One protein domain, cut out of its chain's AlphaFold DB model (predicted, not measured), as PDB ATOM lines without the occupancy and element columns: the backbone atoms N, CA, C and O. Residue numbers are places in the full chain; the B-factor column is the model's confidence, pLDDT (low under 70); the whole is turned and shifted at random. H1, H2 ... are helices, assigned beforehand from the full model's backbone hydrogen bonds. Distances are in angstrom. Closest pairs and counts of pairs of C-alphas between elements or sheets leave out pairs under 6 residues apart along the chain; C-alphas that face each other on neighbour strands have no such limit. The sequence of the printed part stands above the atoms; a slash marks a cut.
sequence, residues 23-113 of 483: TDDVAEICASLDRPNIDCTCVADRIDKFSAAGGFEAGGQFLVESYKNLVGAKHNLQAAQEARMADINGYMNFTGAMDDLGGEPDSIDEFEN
ATOM      1  N   THR A  23     -40.122 -25.797 -22.197       52.09
ATOM      2  CA  THR A  23     -41.109 -25.924 -21.111       52.09
ATOM      3  C   THR A  23     -40.457 -26.011 -19.730       52.09
ATOM      4  O   THR A  23     -40.941 -25.433 -18.757       52.09
ATOM      5  N   ASP A  24     -39.305 -26.687 -19.654       56.19
ATOM      6  CA  ASP A  24     -38.513 -26.813 -18.426       56.19
ATOM      7  C   ASP A  24     -37.917 -25.454 -17.993       56.19
ATOM      8  O   ASP A  24     -37.774 -25.209 -16.796       56.19
ATOM      9  N   ASP A  25     -37.659 -24.539 -18.942       79.88
ATOM     10  CA  ASP A  25     -37.115 -23.191 -18.687       79.88
ATOM     11  C   ASP A  25     -38.155 -22.281 -18.001       79.88
ATOM     12  O   ASP A  25     -37.851 -21.610 -17.019       79.88
ATOM     13  N   VAL A  26     -39.423 -22.303 -18.438       89.88
ATOM     14  CA  VAL A  26     -40.489 -21.461 -17.854       89.88
ATOM     15  C   VAL A  26     -40.809 -21.860 -16.413       89.88
ATOM     16  O   VAL A  26     -40.905 -20.994 -15.538       89.88
ATOM     17  N   ALA A  27     -40.969 -23.160 -16.148       91.25
ATOM     18  CA  ALA A  27     -41.271 -23.649 -14.804       91.25
ATOM     19  C   ALA A  27     -40.126 -23.340 -13.826       91.25
ATOM     20  O   ALA A  27     -40.381 -22.922 -12.694       91.25
ATOM     21  N   GLU A  28     -38.872 -23.500 -14.265       90.94
ATOM     22  CA  GLU A  28     -37.687 -23.159 -13.475       90.94
ATOM     23  C   GLU A  28     -37.605 -21.652 -13.208       90.94
ATOM     24  O   GLU A  28     -37.391 -21.241 -12.065       90.94
ATOM     25  N   ILE A  29     -37.851 -20.822 -14.224       91.31
ATOM     26  CA  ILE A  29     -37.866 -19.364 -14.081       91.31
ATOM     27  C   ILE A  29     -38.951 -18.936 -13.109       91.31
ATOM     28  O   ILE A  29     -38.644 -18.208 -12.170       91.31
ATOM     29  N   CYS A  30     -40.177 -19.437 -13.256       92.50
ATOM     30  CA  CYS A  30     -41.256 -19.160 -12.316       92.50
ATOM     31  C   CYS A  30     -40.873 -19.559 -10.881       92.50
ATOM     32  O   CYS A  30     -41.046 -18.770  -9.950       92.50
ATOM     33  N   ALA A  31     -40.305 -20.757 -10.701       91.06
ATOM     34  CA  ALA A  31     -39.911 -21.260  -9.389       91.06
ATOM     35  C   ALA A  31     -38.762 -20.444  -8.769       91.06
ATOM     36  O   ALA A  31     -38.718 -20.271  -7.552       91.06
ATOM     37  N   SER A  32     -37.860 -19.897  -9.591       88.56
ATOM     38  CA  SER A  32     -36.737 -19.065  -9.137       88.56
ATOM     39  C   SER A  32     -37.171 -17.756  -8.463       88.56
ATOM     40  O   SER A  32     -36.389 -17.150  -7.732       88.56
ATOM     41  N   LEU A  33     -38.423 -17.337  -8.676       86.00
ATOM     42  CA  LEU A  33     -38.993 -16.108  -8.126       86.00
ATOM     43  C   LEU A  33     -39.450 -16.262  -6.667       86.00
ATOM     44  O   LEU A  33     -39.776 -15.249  -6.046       86.00
ATOM     45  N   ASP A  34     -39.463 -17.491  -6.132       85.50
ATOM     46  CA  ASP A  34     -39.863 -17.831  -4.755       85.50
ATOM     47  C   ASP A  34     -41.279 -17.339  -4.394       85.50
ATOM     48  O   ASP A  34     -41.519 -16.729  -3.352       85.50
ATOM     49  N   ARG A  35     -42.235 -17.581  -5.303       88.88
ATOM     50  CA  ARG A  35     -43.655 -17.223  -5.155       88.88
ATOM     51  C   ARG A  35     -44.495 -18.464  -4.809       88.88
ATOM     52  O   ARG A  35     -45.047 -19.088  -5.714       88.88
ATOM     53  N   PRO A  36     -44.610 -18.863  -3.525       88.75
ATOM     54  CA  PRO A  36     -45.325 -20.084  -3.122       88.75
ATOM     55  C   PRO A  36     -46.831 -20.079  -3.425       88.75
ATOM     56  O   PRO A  36     -47.472 -21.125  -3.347       88.75
ATOM     57  N   ASN A  37     -47.402 -18.921  -3.748       92.50
ATOM     58  CA  ASN A  37     -48.795 -18.744  -4.147       92.50
ATOM     59  C   ASN A  37     -49.054 -18.975  -5.646       92.50
ATOM     60  O   ASN A  37     -50.219 -18.994  -6.039       92.50
ATOM     61  N   ILE A  38     -48.021 -19.206  -6.462       94.38
ATOM     62  CA  ILE A  38     -48.146 -19.510  -7.894       94.38
ATOM     63  C   ILE A  38     -47.787 -20.972  -8.171       94.38
ATOM     64  O   ILE A  38     -46.751 -21.482  -7.744       94.38
ATOM     65  N   ASP A  39     -48.641 -21.664  -8.926       95.25
ATOM     66  CA  ASP A  39     -48.361 -23.004  -9.439       95.25
ATOM     67  C   ASP A  39     -47.524 -22.910 -10.724       95.25
ATOM     68  O   ASP A  39     -48.050 -22.776 -11.828       95.25
ATOM     69  N   CYS A  40     -46.200 -22.969 -10.592       93.88
ATOM     70  CA  CYS A  40     -45.287 -22.806 -11.728       93.88
ATOM     71  C   CYS A  40     -45.392 -23.903 -12.797       93.88
ATOM     72  O   CYS A  40     -45.010 -23.676 -13.942       93.88
ATOM     73  N   THR A  41     -45.930 -25.078 -12.454       94.19
ATOM     74  CA  THR A  41     -46.245 -26.104 -13.455       94.19
ATOM     75  C   THR A  41     -47.467 -25.702 -14.276       94.19
ATOM     76  O   THR A  41     -47.466 -25.896 -15.487       94.19
ATOM     77  N   CYS A  42     -48.479 -25.098 -13.645       95.31
ATOM     78  CA  CYS A  42     -49.625 -24.523 -14.352       95.31
ATOM     79  C   CYS A  42     -49.205 -23.393 -15.304       95.31
ATOM     80  O   CYS A  42     -49.660 -23.372 -16.442       95.31
ATOM     81  N   VAL A  43     -48.312 -22.491 -14.872       95.19
ATOM     82  CA  VAL A  43     -47.838 -21.379 -15.721       95.19
ATOM     83  C   VAL A  43     -47.102 -21.898 -16.957       95.19
ATOM     84  O   VAL A  43     -47.376 -21.453 -18.068       95.19
ATOM     85  N   ALA A  44     -46.216 -22.883 -16.786       94.00
ATOM     86  CA  ALA A  44     -45.539 -23.516 -17.916       94.00
ATOM     87  C   ALA A  44     -46.536 -24.168 -18.892       94.00
ATOM     88  O   ALA A  44     -46.484 -23.880 -20.083       94.00
ATOM     89  N   ASP A  45     -47.507 -24.941 -18.388       92.38
ATOM     90  CA  ASP A  45     -48.555 -25.556 -19.223       92.38
ATOM     91  C   ASP A  45     -49.398 -24.504 -19.965       92.38
ATOM     92  O   ASP A  45     -49.796 -24.706 -21.112       92.38
ATOM     93  N   ARG A  46     -49.640 -23.339 -19.348       92.00
ATOM     94  CA  ARG A  46     -50.355 -22.225 -19.983       92.00
ATOM     95  C   ARG A  46     -49.590 -21.666 -21.180       92.00
ATOM     96  O   ARG A  46     -50.159 -21.552 -22.265       92.00
ATOM     97  N   ILE A  47     -48.306 -21.355 -21.000       92.69
ATOM     98  CA  ILE A  47     -47.441 -20.835 -22.074       92.69
ATOM     99  C   ILE A  47     -47.258 -21.872 -23.184       92.69
ATOM    100  O   ILE A  47     -47.263 -21.520 -24.367       92.69
ATOM    101  N   ASP A  48     -47.177 -23.152 -22.828       89.81
ATOM    102  CA  ASP A  48     -47.100 -24.246 -23.794       89.81
ATOM    103  C   ASP A  48     -48.367 -24.348 -24.639       89.81
ATOM    104  O   ASP A  48     -48.281 -24.544 -25.851       89.81
ATOM    105  N   LYS A  49     -49.547 -24.165 -24.034       87.56
ATOM    106  CA  LYS A  49     -50.823 -24.152 -24.761       87.56
ATOM    107  C   LYS A  49     -50.931 -22.974 -25.719       87.56
ATOM    108  O   LYS A  49     -51.327 -23.193 -26.862       87.56
ATOM    109  N   PHE A  50     -50.524 -21.770 -25.312       87.62
ATOM    110  CA  PHE A  50     -50.444 -20.631 -26.234       87.62
ATOM    111  C   PHE A  50     -49.467 -20.915 -27.387       87.62
ATOM    112  O   PHE A  50     -49.816 -20.790 -28.562       87.62
ATOM    113  N   SER A  51     -48.268 -21.405 -27.071       87.94
ATOM    114  CA  SER A  51     -47.246 -21.740 -28.073       87.94
ATOM    115  C   SER A  51     -47.720 -22.819 -29.055       87.94
ATOM    116  O   SER A  51     -47.491 -22.719 -30.262       87.94
ATOM    117  N   ALA A  52     -48.417 -23.843 -28.556       83.94
ATOM    118  CA  ALA A  52     -48.962 -24.931 -29.358       83.94
ATOM    119  C   ALA A  52     -50.152 -24.488 -30.219       83.94
ATOM    120  O   ALA A  52     -50.252 -24.919 -31.368       83.94
ATOM    121  N   ALA A  53     -51.031 -23.629 -29.694       74.94
ATOM    122  CA  ALA A  53     -52.169 -23.086 -30.433       74.94
ATOM    123  C   ALA A  53     -51.710 -22.239 -31.623       74.94
ATOM    124  O   ALA A  53     -52.246 -22.379 -32.718       74.94
ATOM    125  N   GLY A  54     -50.664 -21.429 -31.434       70.00
ATOM    126  CA  GLY A  54     -50.084 -20.629 -32.509       70.00
ATOM    127  C   GLY A  54     -49.367 -21.441 -33.592       70.00
ATOM    128  O   GLY A  54     -49.180 -20.945 -34.701       70.00
ATOM    129  N   GLY A  55     -48.940 -22.676 -33.294       74.62
ATOM    130  CA  GLY A  55     -48.276 -23.566 -34.258       74.62
ATOM    131  C   GLY A  55     -46.973 -23.007 -34.850       74.62
ATOM    132  O   GLY A  55     -46.487 -23.514 -35.862       74.62
ATOM    133  N   PHE A  56     -46.411 -21.962 -34.235       81.00
ATOM    134  CA  PHE A  56     -45.301 -21.173 -34.753       81.00
ATOM    135  C   PHE A  56     -44.199 -21.044 -33.702       81.00
ATOM    136  O   PHE A  56     -44.367 -20.379 -32.682       81.00
ATOM    137  N   GLU A  57     -43.049 -21.672 -33.964       86.25
ATOM    138  CA  GLU A  57     -41.954 -21.779 -32.991       86.25
ATOM    139  C   GLU A  57     -41.431 -20.414 -32.525       86.25
ATOM    140  O   GLU A  57     -41.211 -20.220 -31.331       86.25
ATOM    141  N   ALA A  58     -41.259 -19.452 -33.439       84.25
ATOM    142  CA  ALA A  58     -40.780 -18.121 -33.068       84.25
ATOM    143  C   ALA A  58     -41.842 -17.307 -32.302       84.25
ATOM    144  O   ALA A  58     -41.485 -16.503 -31.445       84.25
ATOM    145  N   GLY A  59     -43.133 -17.562 -32.544       84.38
ATOM    146  CA  GLY A  59     -44.229 -17.037 -31.724       84.38
ATOM    147  C   GLY A  59     -44.196 -17.597 -30.301       84.38
ATOM    148  O   GLY A  59     -44.221 -16.836 -29.340       84.38
ATOM    149  N   GLY A  60     -44.013 -18.912 -30.153       90.19
ATOM    150  CA  GLY A  60     -43.819 -19.538 -28.840       90.19
ATOM    151  C   GLY A  60     -42.584 -19.011 -28.096       90.19
ATOM    152  O   GLY A  60     -42.656 -18.706 -26.909       90.19
ATOM    153  N   GLN A  61     -41.460 -18.810 -28.795       91.25
ATOM    154  CA  GLN A  61     -40.272 -18.177 -28.200       91.25
ATOM    155  C   GLN A  61     -40.538 -16.749 -27.734       91.25
ATOM    156  O   GLN A  61     -40.055 -16.364 -26.671       91.25
ATOM    157  N   PHE A  62     -41.296 -15.969 -28.505       91.50
ATOM    158  CA  PHE A  62     -41.686 -14.628 -28.094       91.50
ATOM    159  C   PHE A  62     -42.501 -14.657 -26.800       91.50
ATOM    160  O   PHE A  62     -42.147 -13.939 -25.876       91.50
ATOM    161  N   LEU A  63     -43.495 -15.543 -26.675       93.00
ATOM    162  CA  LEU A  63     -44.277 -15.692 -25.439       93.00
ATOM    163  C   LEU A  63     -43.394 -16.006 -24.225       93.00
ATOM    164  O   LEU A  63     -43.551 -15.409 -23.162       93.00
ATOM    165  N   VAL A  64     -42.425 -16.910 -24.392       93.19
ATOM    166  CA  VAL A  64     -41.462 -17.256 -23.338       93.19
ATOM    167  C   VAL A  64     -40.611 -16.043 -22.946       93.19
ATOM    168  O   VAL A  64     -40.458 -15.758 -21.760       93.19
ATOM    169  N   GLU A  65     -40.056 -15.308 -23.912       92.25
ATOM    170  CA  GLU A  65     -39.218 -14.135 -23.637       92.25
ATOM    171  C   GLU A  65     -40.022 -12.936 -23.098       92.25
ATOM    172  O   GLU A  65     -39.497 -12.176 -22.279       92.25
ATOM    173  N   SER A  66     -41.294 -12.801 -23.480       92.06
ATOM    174  CA  SER A  66     -42.245 -11.834 -22.915       92.06
ATOM    175  C   SER A  66     -42.525 -12.145 -21.453       92.06
ATOM    176  O   SER A  66     -42.369 -11.271 -20.602       92.06
ATOM    177  N   TYR A  67     -42.816 -13.407 -21.126       93.81
ATOM    178  CA  TYR A  67     -42.986 -13.825 -19.738       93.81
ATOM    179  C   TYR A  67     -41.718 -13.567 -18.911       93.81
ATOM    180  O   TYR A  67     -41.802 -12.993 -17.827       93.81
ATOM    181  N   LYS A  68     -40.526 -13.890 -19.440       92.31
ATOM    182  CA  LYS A  68     -39.246 -13.573 -18.778       92.31
ATOM    183  C   LYS A  68     -39.103 -12.080 -18.494       92.31
ATOM    184  O   LYS A  68     -38.703 -11.721 -17.391       92.31
ATOM    185  N   ASN A  69     -39.432 -11.223 -19.457       90.12
ATOM    186  CA  ASN A  69     -39.413  -9.775 -19.274       90.12
ATOM    187  C   ASN A  69     -40.374  -9.329 -18.151       90.12
ATOM    188  O   ASN A  69     -39.975  -8.581 -17.256       90.12
ATOM    189  N   LEU A  70     -41.606  -9.843 -18.155       90.19
ATOM    190  CA  LEU A  70     -42.667  -9.481 -17.207       90.19
ATOM    191  C   LEU A  70     -42.419  -9.963 -15.775       90.19
ATOM    192  O   LEU A  70     -42.844  -9.310 -14.831       90.19
ATOM    193  N   VAL A  71     -41.700 -11.068 -15.577       89.94
ATOM    194  CA  VAL A  71     -41.304 -11.508 -14.224       89.94
ATOM    195  C   VAL A  71     -39.971 -10.925 -13.764       89.94
ATOM    196  O   VAL A  71     -39.475 -11.265 -12.685       89.94
ATOM    197  N   GLY A  72     -39.343 -10.084 -14.588       85.81
ATOM    198  CA  GLY A  72     -38.012  -9.567 -14.312       85.81
ATOM    199  C   GLY A  72     -36.938 -10.661 -14.330       85.81
ATOM    200  O   GLY A  72     -35.985 -10.612 -13.556       85.81
ATOM    201  N   ALA A  73     -37.058 -11.677 -15.178       88.50
ATOM    202  CA  ALA A  73     -35.971 -12.602 -15.492       88.50
ATOM    203  C   ALA A  73     -35.100 -12.047 -16.630       88.50
ATOM    204  O   ALA A  73     -35.475 -11.122 -17.342       88.50
ATOM    205  N   LYS A  74     -33.898 -12.603 -16.820       87.19
ATOM    206  CA  LYS A  74     -33.060 -12.232 -17.968       87.19
ATOM    207  C   LYS A  74     -33.735 -12.703 -19.259       87.19
ATOM    208  O   LYS A  74     -34.042 -13.885 -19.374       87.19
ATOM    209  N   HIS A  75     -33.871 -11.802 -20.225       89.44
ATOM    210  CA  HIS A  75     -34.598 -12.039 -21.469       89.44
ATOM    211  C   HIS A  75     -33.838 -11.488 -22.689       89.44
ATOM    212  O   HIS A  75     -32.869 -10.735 -22.558       89.44
ATOM    213  N   ASN A  76     -34.280 -11.881 -23.881       89.69
ATOM    214  CA  ASN A  76     -33.872 -11.362 -25.182       89.69
ATOM    215  C   ASN A  76     -35.109 -11.083 -26.053       89.69
ATOM    216  O   ASN A  76     -35.234 -11.568 -27.181       89.69
ATOM    217  N   LEU A  77     -36.037 -10.305 -25.488       86.06
ATOM    218  CA  LEU A  77     -37.348 -10.024 -26.078       86.06
ATOM    219  C   LEU A  77     -37.241  -9.408 -27.478       86.06
ATOM    220  O   LEU A  77     -37.962  -9.819 -28.379       86.06
ATOM    221  N   GLN A  78     -36.300  -8.481 -27.688       83.44
ATOM    222  CA  GLN A  78     -36.102  -7.855 -28.997       83.44
ATOM    223  C   GLN A  78     -35.731  -8.884 -30.075       83.44
ATOM    224  O   GLN A  78     -36.332  -8.888 -31.143       83.44
ATOM    225  N   ALA A  79     -34.784  -9.787 -29.805       83.50
ATOM    226  CA  ALA A  79     -34.407 -10.794 -30.794       83.50
ATOM    227  C   ALA A  79     -35.533 -11.807 -31.043       83.50
ATOM    228  O   ALA A  79     -35.706 -12.257 -32.174       83.50
ATOM    229  N   ALA A  80     -36.309 -12.160 -30.012       83.50
ATOM    230  CA  ALA A  80     -37.481 -13.017 -30.176       83.50
ATOM    231  C   ALA A  80     -38.566 -12.329 -31.018       83.50
ATOM    232  O   ALA A  80     -39.135 -12.959 -31.904       83.50
ATOM    233  N   GLN A  81     -38.784 -11.025 -30.818       81.12
ATOM    234  CA  GLN A  81     -39.669 -10.213 -31.652       81.12
ATOM    235  C   GLN A  81     -39.188 -10.185 -33.104       81.12
ATOM    236  O   GLN A  81     -39.966 -10.445 -34.016       81.12
ATOM    237  N   GLU A  82     -37.902  -9.927 -33.340       79.50
ATOM    238  CA  GLU A  82     -37.316  -9.931 -34.685       79.50
ATOM    239  C   GLU A  82     -37.450 -11.306 -35.362       79.50
ATOM    240  O   GLU A  82     -37.838 -11.385 -36.527       79.50
ATOM    241  N   ALA A  83     -37.188 -12.397 -34.634       80.25
ATOM    242  CA  ALA A  83     -37.337 -13.762 -35.138       80.25
ATOM    243  C   ALA A  83     -38.798 -14.112 -35.451       80.25
ATOM    244  O   ALA A  83     -39.075 -14.740 -36.473       80.25
ATOM    245  N   ARG A  84     -39.732 -13.672 -34.601       78.19
ATOM    246  CA  ARG A  84     -41.174 -13.827 -34.808       78.19
ATOM    247  C   ARG A  84     -41.634 -13.092 -36.064       78.19
ATOM    248  O   ARG A  84     -42.338 -13.668 -36.885       78.19
ATOM    249  N   MET A  85     -41.183 -11.855 -36.252       71.88
ATOM    250  CA  MET A  85     -41.537 -11.031 -37.412       71.88
ATOM    251  C   MET A  85     -40.845 -11.477 -38.713       71.88
ATOM    252  O   MET A  85     -41.272 -11.085 -39.797       71.88
ATOM    253  N   ALA A  86     -39.789 -12.296 -38.634       71.25
ATOM    254  CA  ALA A  86     -39.058 -12.786 -39.804       71.25
ATOM    255  C   ALA A  86     -39.836 -13.828 -40.632       71.25
ATOM    256  O   ALA A  86     -39.589 -13.952 -41.834       71.25
ATOM    257  N   ASP A  87     -40.776 -14.557 -40.022       62.38
ATOM    258  CA  ASP A  87     -41.720 -15.444 -40.714       62.38
ATOM    259  C   ASP A  87     -43.146 -14.917 -40.535       62.38
ATOM    260  O   ASP A  87     -43.871 -15.270 -39.609       62.38
ATOM    261  N   ILE A  88     -43.536 -14.048 -41.466       53.34
ATOM    262  CA  ILE A  88     -44.811 -13.324 -41.453       53.34
ATOM    263  C   ILE A  88     -46.014 -14.278 -41.511       53.34
ATOM    264  O   ILE A  88     -47.041 -14.003 -40.897       53.34
ATOM    265  N   ASN A  89     -45.905 -15.416 -42.205       55.47
ATOM    266  CA  ASN A  89     -46.991 -16.400 -42.254       55.47
ATOM    267  C   ASN A  89     -47.145 -17.109 -40.909       55.47
ATOM    268  O   ASN A  89     -48.266 -17.315 -40.446       55.47
ATOM    269  N   GLY A  90     -46.021 -17.457 -40.280       63.09
ATOM    270  CA  GLY A  90     -45.998 -17.927 -38.902       63.09
ATOM    271  C   GLY A  90     -46.618 -16.910 -37.945       63.09
ATOM    272  O   GLY A  90     -47.498 -17.273 -37.173       63.09
ATOM    273  N   TYR A  91     -46.236 -15.635 -38.056       63.06
ATOM    274  CA  TYR A  91     -46.759 -14.539 -37.240       63.06
ATOM    275  C   TYR A  91     -48.274 -14.345 -37.391       63.06
ATOM    276  O   TYR A  91     -48.978 -14.345 -36.393       63.06
ATOM    277  N   MET A  92     -48.805 -14.255 -38.615       57.56
ATOM    278  CA  MET A  92     -50.246 -14.052 -38.831       57.56
ATOM    279  C   MET A  92     -51.086 -15.245 -38.358       57.56
ATOM    280  O   MET A  92     -52.158 -15.055 -37.785       57.56
ATOM    281  N   ASN A  93     -50.607 -16.475 -38.578       66.38
ATOM    282  CA  ASN A  93     -51.275 -17.672 -38.061       66.38
ATOM    283  C   ASN A  93     -51.229 -17.713 -36.531       66.38
ATOM    284  O   ASN A  93     -52.220 -18.071 -35.901       66.38
ATOM    285  N   PHE A  94     -50.095 -17.321 -35.949       71.62
ATOM    286  CA  PHE A  94     -49.926 -17.191 -34.511       71.62
ATOM    287  C   PHE A  94     -50.905 -16.163 -33.933       71.62
ATOM    288  O   PHE A  94     -51.677 -16.523 -33.052       71.62
ATOM    289  N   THR A  95     -50.955 -14.939 -34.465       69.31
ATOM    290  CA  THR A  95     -51.874 -13.885 -34.004       69.31
ATOM    291  C   THR A  95     -53.333 -14.314 -34.132       69.31
ATOM    292  O   THR A  95     -54.067 -14.236 -33.157       69.31
ATOM    293  N   GLY A  96     -53.742 -14.877 -35.275       65.88
ATOM    294  CA  GLY A  96     -55.121 -15.352 -35.444       65.88
ATOM    295  C   GLY A  96     -55.500 -16.494 -34.492       65.88
ATOM    296  O   GLY A  96     -56.652 -16.596 -34.080       65.88
ATOM    297  N   ALA A  97     -54.546 -17.349 -34.114       71.44
ATOM    298  CA  ALA A  97     -54.769 -18.373 -33.096       71.44
ATOM    299  C   ALA A  97     -54.796 -17.797 -31.669       71.44
ATOM    300  O   ALA A  97     -55.506 -18.331 -30.819       71.44
ATOM    301  N   MET A  98     -54.036 -16.729 -31.397       76.06
ATOM    302  CA  MET A  98     -54.090 -16.015 -30.118       76.06
ATOM    303  C   MET A  98     -55.423 -15.278 -29.955       76.06
ATOM    304  O   MET A  98     -56.002 -15.334 -28.876       76.06
ATOM    305  N   ASP A  99     -55.973 -14.688 -31.019       70.25
ATOM    306  CA  ASP A  99     -57.297 -14.047 -30.993       70.25
ATOM    307  C   ASP A  99     -58.403 -15.031 -30.571       70.25
ATOM    308  O   ASP A  99     -59.266 -14.693 -29.759       70.25
ATOM    309  N   ASP A 100     -58.342 -16.281 -31.048       68.31
ATOM    310  CA  ASP A 100     -59.257 -17.351 -30.622       68.31
ATOM    311  C   ASP A 100     -59.120 -17.689 -29.115       68.31
ATOM    312  O   ASP A 100     -60.057 -18.226 -28.526       68.31
ATOM    313  N   LEU A 101     -57.974 -17.379 -28.490       70.06
ATOM    314  CA  LEU A 101     -57.690 -17.552 -27.056       70.06
ATOM    315  C   LEU A 101     -57.898 -16.269 -26.229       70.06
ATOM    316  O   LEU A 101     -57.610 -16.268 -25.030       70.06
ATOM    317  N   GLY A 102     -58.422 -15.202 -26.840       69.62
ATOM    318  CA  GLY A 102     -58.681 -13.920 -26.179       69.62
ATOM    319  C   GLY A 102     -57.576 -12.871 -26.333       69.62
ATOM    320  O   GLY A 102     -57.666 -11.832 -25.690       69.62
ATOM    321  N   GLY A 103     -56.584 -13.120 -27.190       76.44
ATOM    322  CA  GLY A 103     -55.470 -12.218 -27.472       76.44
ATOM    323  C   GLY A 103     -54.113 -12.813 -27.102       76.44
ATOM    324  O   GLY A 103     -54.007 -13.863 -26.464       76.44
ATOM    325  N   GLU A 104     -53.053 -12.148 -27.553       81.69
ATOM    326  CA  GLU A 104     -51.697 -12.468 -27.118       81.69
ATOM    327  C   GLU A 104     -51.478 -11.943 -25.694       81.69
ATOM    328  O   GLU A 104     -51.720 -10.758 -25.478       81.69
ATOM    329  N   PRO A 105     -50.995 -12.771 -24.749       83.69
ATOM    330  CA  PRO A 105     -50.747 -12.307 -23.396       83.69
ATOM    331  C   PRO A 105     -49.619 -11.267 -23.364       83.69
ATOM    332  O   PRO A 105     -48.497 -11.542 -23.807       83.69
ATOM    333  N   ASP A 106     -49.897 -10.091 -22.809       84.06
ATOM    334  CA  ASP A 106     -48.959  -8.965 -22.714       84.06
ATOM    335  C   ASP A 106     -48.619  -8.565 -21.268       84.06
ATOM    336  O   ASP A 106     -47.712  -7.761 -21.027       84.06
ATOM    337  N   SER A 107     -49.289  -9.192 -20.304       83.88
ATOM    338  CA  SER A 107     -49.237  -8.860 -18.885       83.88
ATOM    339  C   SER A 107     -49.142 -10.114 -18.010       83.88
ATOM    340  O   SER A 107     -49.457 -11.237 -18.415       83.88
ATOM    341  N   ILE A 108     -48.623  -9.950 -16.788       88.19
ATOM    342  CA  ILE A 108     -48.374 -11.089 -15.895       88.19
ATOM    343  C   ILE A 108     -49.665 -11.808 -15.507       88.19
ATOM    344  O   ILE A 108     -49.679 -13.034 -15.397       88.19
ATOM    345  N   ASP A 109     -50.749 -11.056 -15.337       87.25
ATOM    346  CA  ASP A 109     -52.047 -11.598 -14.991       87.25
ATOM    347  C   ASP A 109     -52.595 -12.470 -16.114       87.25
ATOM    348  O   ASP A 109     -53.135 -13.531 -15.825       87.25
ATOM    349  N   GLU A 110     -52.361 -12.132 -17.380       88.69
ATOM    350  CA  GLU A 110     -52.753 -12.968 -18.516       88.69
ATOM    351  C   GLU A 110     -51.920 -14.254 -18.625       88.69
ATOM    352  O   GLU A 110     -52.470 -15.327 -18.917       88.69
ATOM    353  N   PHE A 111     -50.616 -14.178 -18.331       91.62
ATOM    354  CA  PHE A 111     -49.707 -15.330 -18.310       91.62
ATOM    355  C   PHE A 111     -49.924 -16.270 -17.120       91.62
ATOM    356  O   PHE A 111     -49.668 -17.469 -17.236       91.62
ATOM    357  N   GLU A 112     -50.391 -15.761 -15.983       92.75
ATOM    358  CA  GLU A 112     -50.538 -16.530 -14.741       92.75
ATOM    359  C   GLU A 112     -52.001 -16.755 -14.337       92.75
ATOM    360  O   GLU A 112     -52.273 -17.405 -13.316       92.75
ATOM    361  N   ASN A 113     -52.954 -16.267 -15.141       89.31
ATOM    362  CA  ASN A 113     -54.380 -16.418 -14.879       89.31
ATOM    363  C   ASN A 113     -54.743 -17.890 -14.659       89.31
ATOM    364  O   ASN A 113     -54.394 -18.775 -15.443       89.31
TER     365      ASN A 113
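AT A GLANCE: This is residues 23 to 113 of the 483 residues of an uncharacterized protein of Ponticaulis sp (UniProt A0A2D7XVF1). A helical hairpin of H2 and H3 makes the core of an elongated body of helices: H1 packs on H2 near the first residues of H2, the short H6 packs on residues 43 to 47 of H2, apart from H1, and H4 folds back along H3. H5 crosses the end of the core where H2 turns into H3. The printed part has 91 residues with six named helices, H1 to H6 in chain order, and no named strand; the class is all helix. H1, H2 and H3 form an up-and-down bundle, each helix running against the one before it, while the helix packing as a whole is mostly crossed. The whole is compact, with a radius of gyration of the C-alphas of 12.5 A and spans of 39 by 25 by 20 A.

HOW THE PARTS SIT: H1, residues 23 to 32, touches H2, residues 40 to 54, as a hairpin; their closest C-alphas, of Ala 27 and Cys 40, are 5.1 A apart, and the tilt of 36 degrees, opposite ways, is only just steep. H2 touches H3, residues 57 to 70, as a second hairpin, with the C-alphas of Ser 51 and Gly 60 closest at 4.1 A and a tilt of 37 degrees, opposite ways, only just steep. H1 and H3 are close but not clearly touching, at a shallow tilt of 1 degree, the same way; the C-alphas of Val 26 and Val 64 are closest at 7.0 A. H3 forms a third hairpin with H4, residues 77 to 86, at a shallow tilt of 21 degrees, opposite ways; the C-alphas of Ala 58 and Arg 84 are closest at 4.6 A. H5, residues 88 to 99, touches H2 at residues 50 to 54 alone, at a steep tilt of 58 degrees, opposite ways, with the C-alphas of Gly 54 and Phe 94 closest at 4.0 A. H6, residues 108 to 112, touches H2 at residues 43 to 47 alone; the C-alphas of Val 43 and Glu 112 are closest at 5.6 A. H1 and H6 are apart. In H1 to H6 every O i to N i+4 pair is within hydrogen-bond range.

IN THESE COORDINATES: H1 begins at C-alpha 23, (-41.109, -25.924, -21.111), and is 14.5 A long. H2 is 21.4 A long, H3 20.0 A, H4 14.1 A, H5 16.3 A and H6 6.0 A. H6 ends at C-alpha 112, (-50.538, -16.530, -14.741).

THE WHOLE: The C-alphas of Pro 36 and Asn 89, the two farthest apart, are 39.3 A apart. The printed part has no cut and no long link. The mean pLDDT of the printed part is 82.8; residues 23 to 24, 87 to 93, 95 to 96, 100 and 102 are under 70.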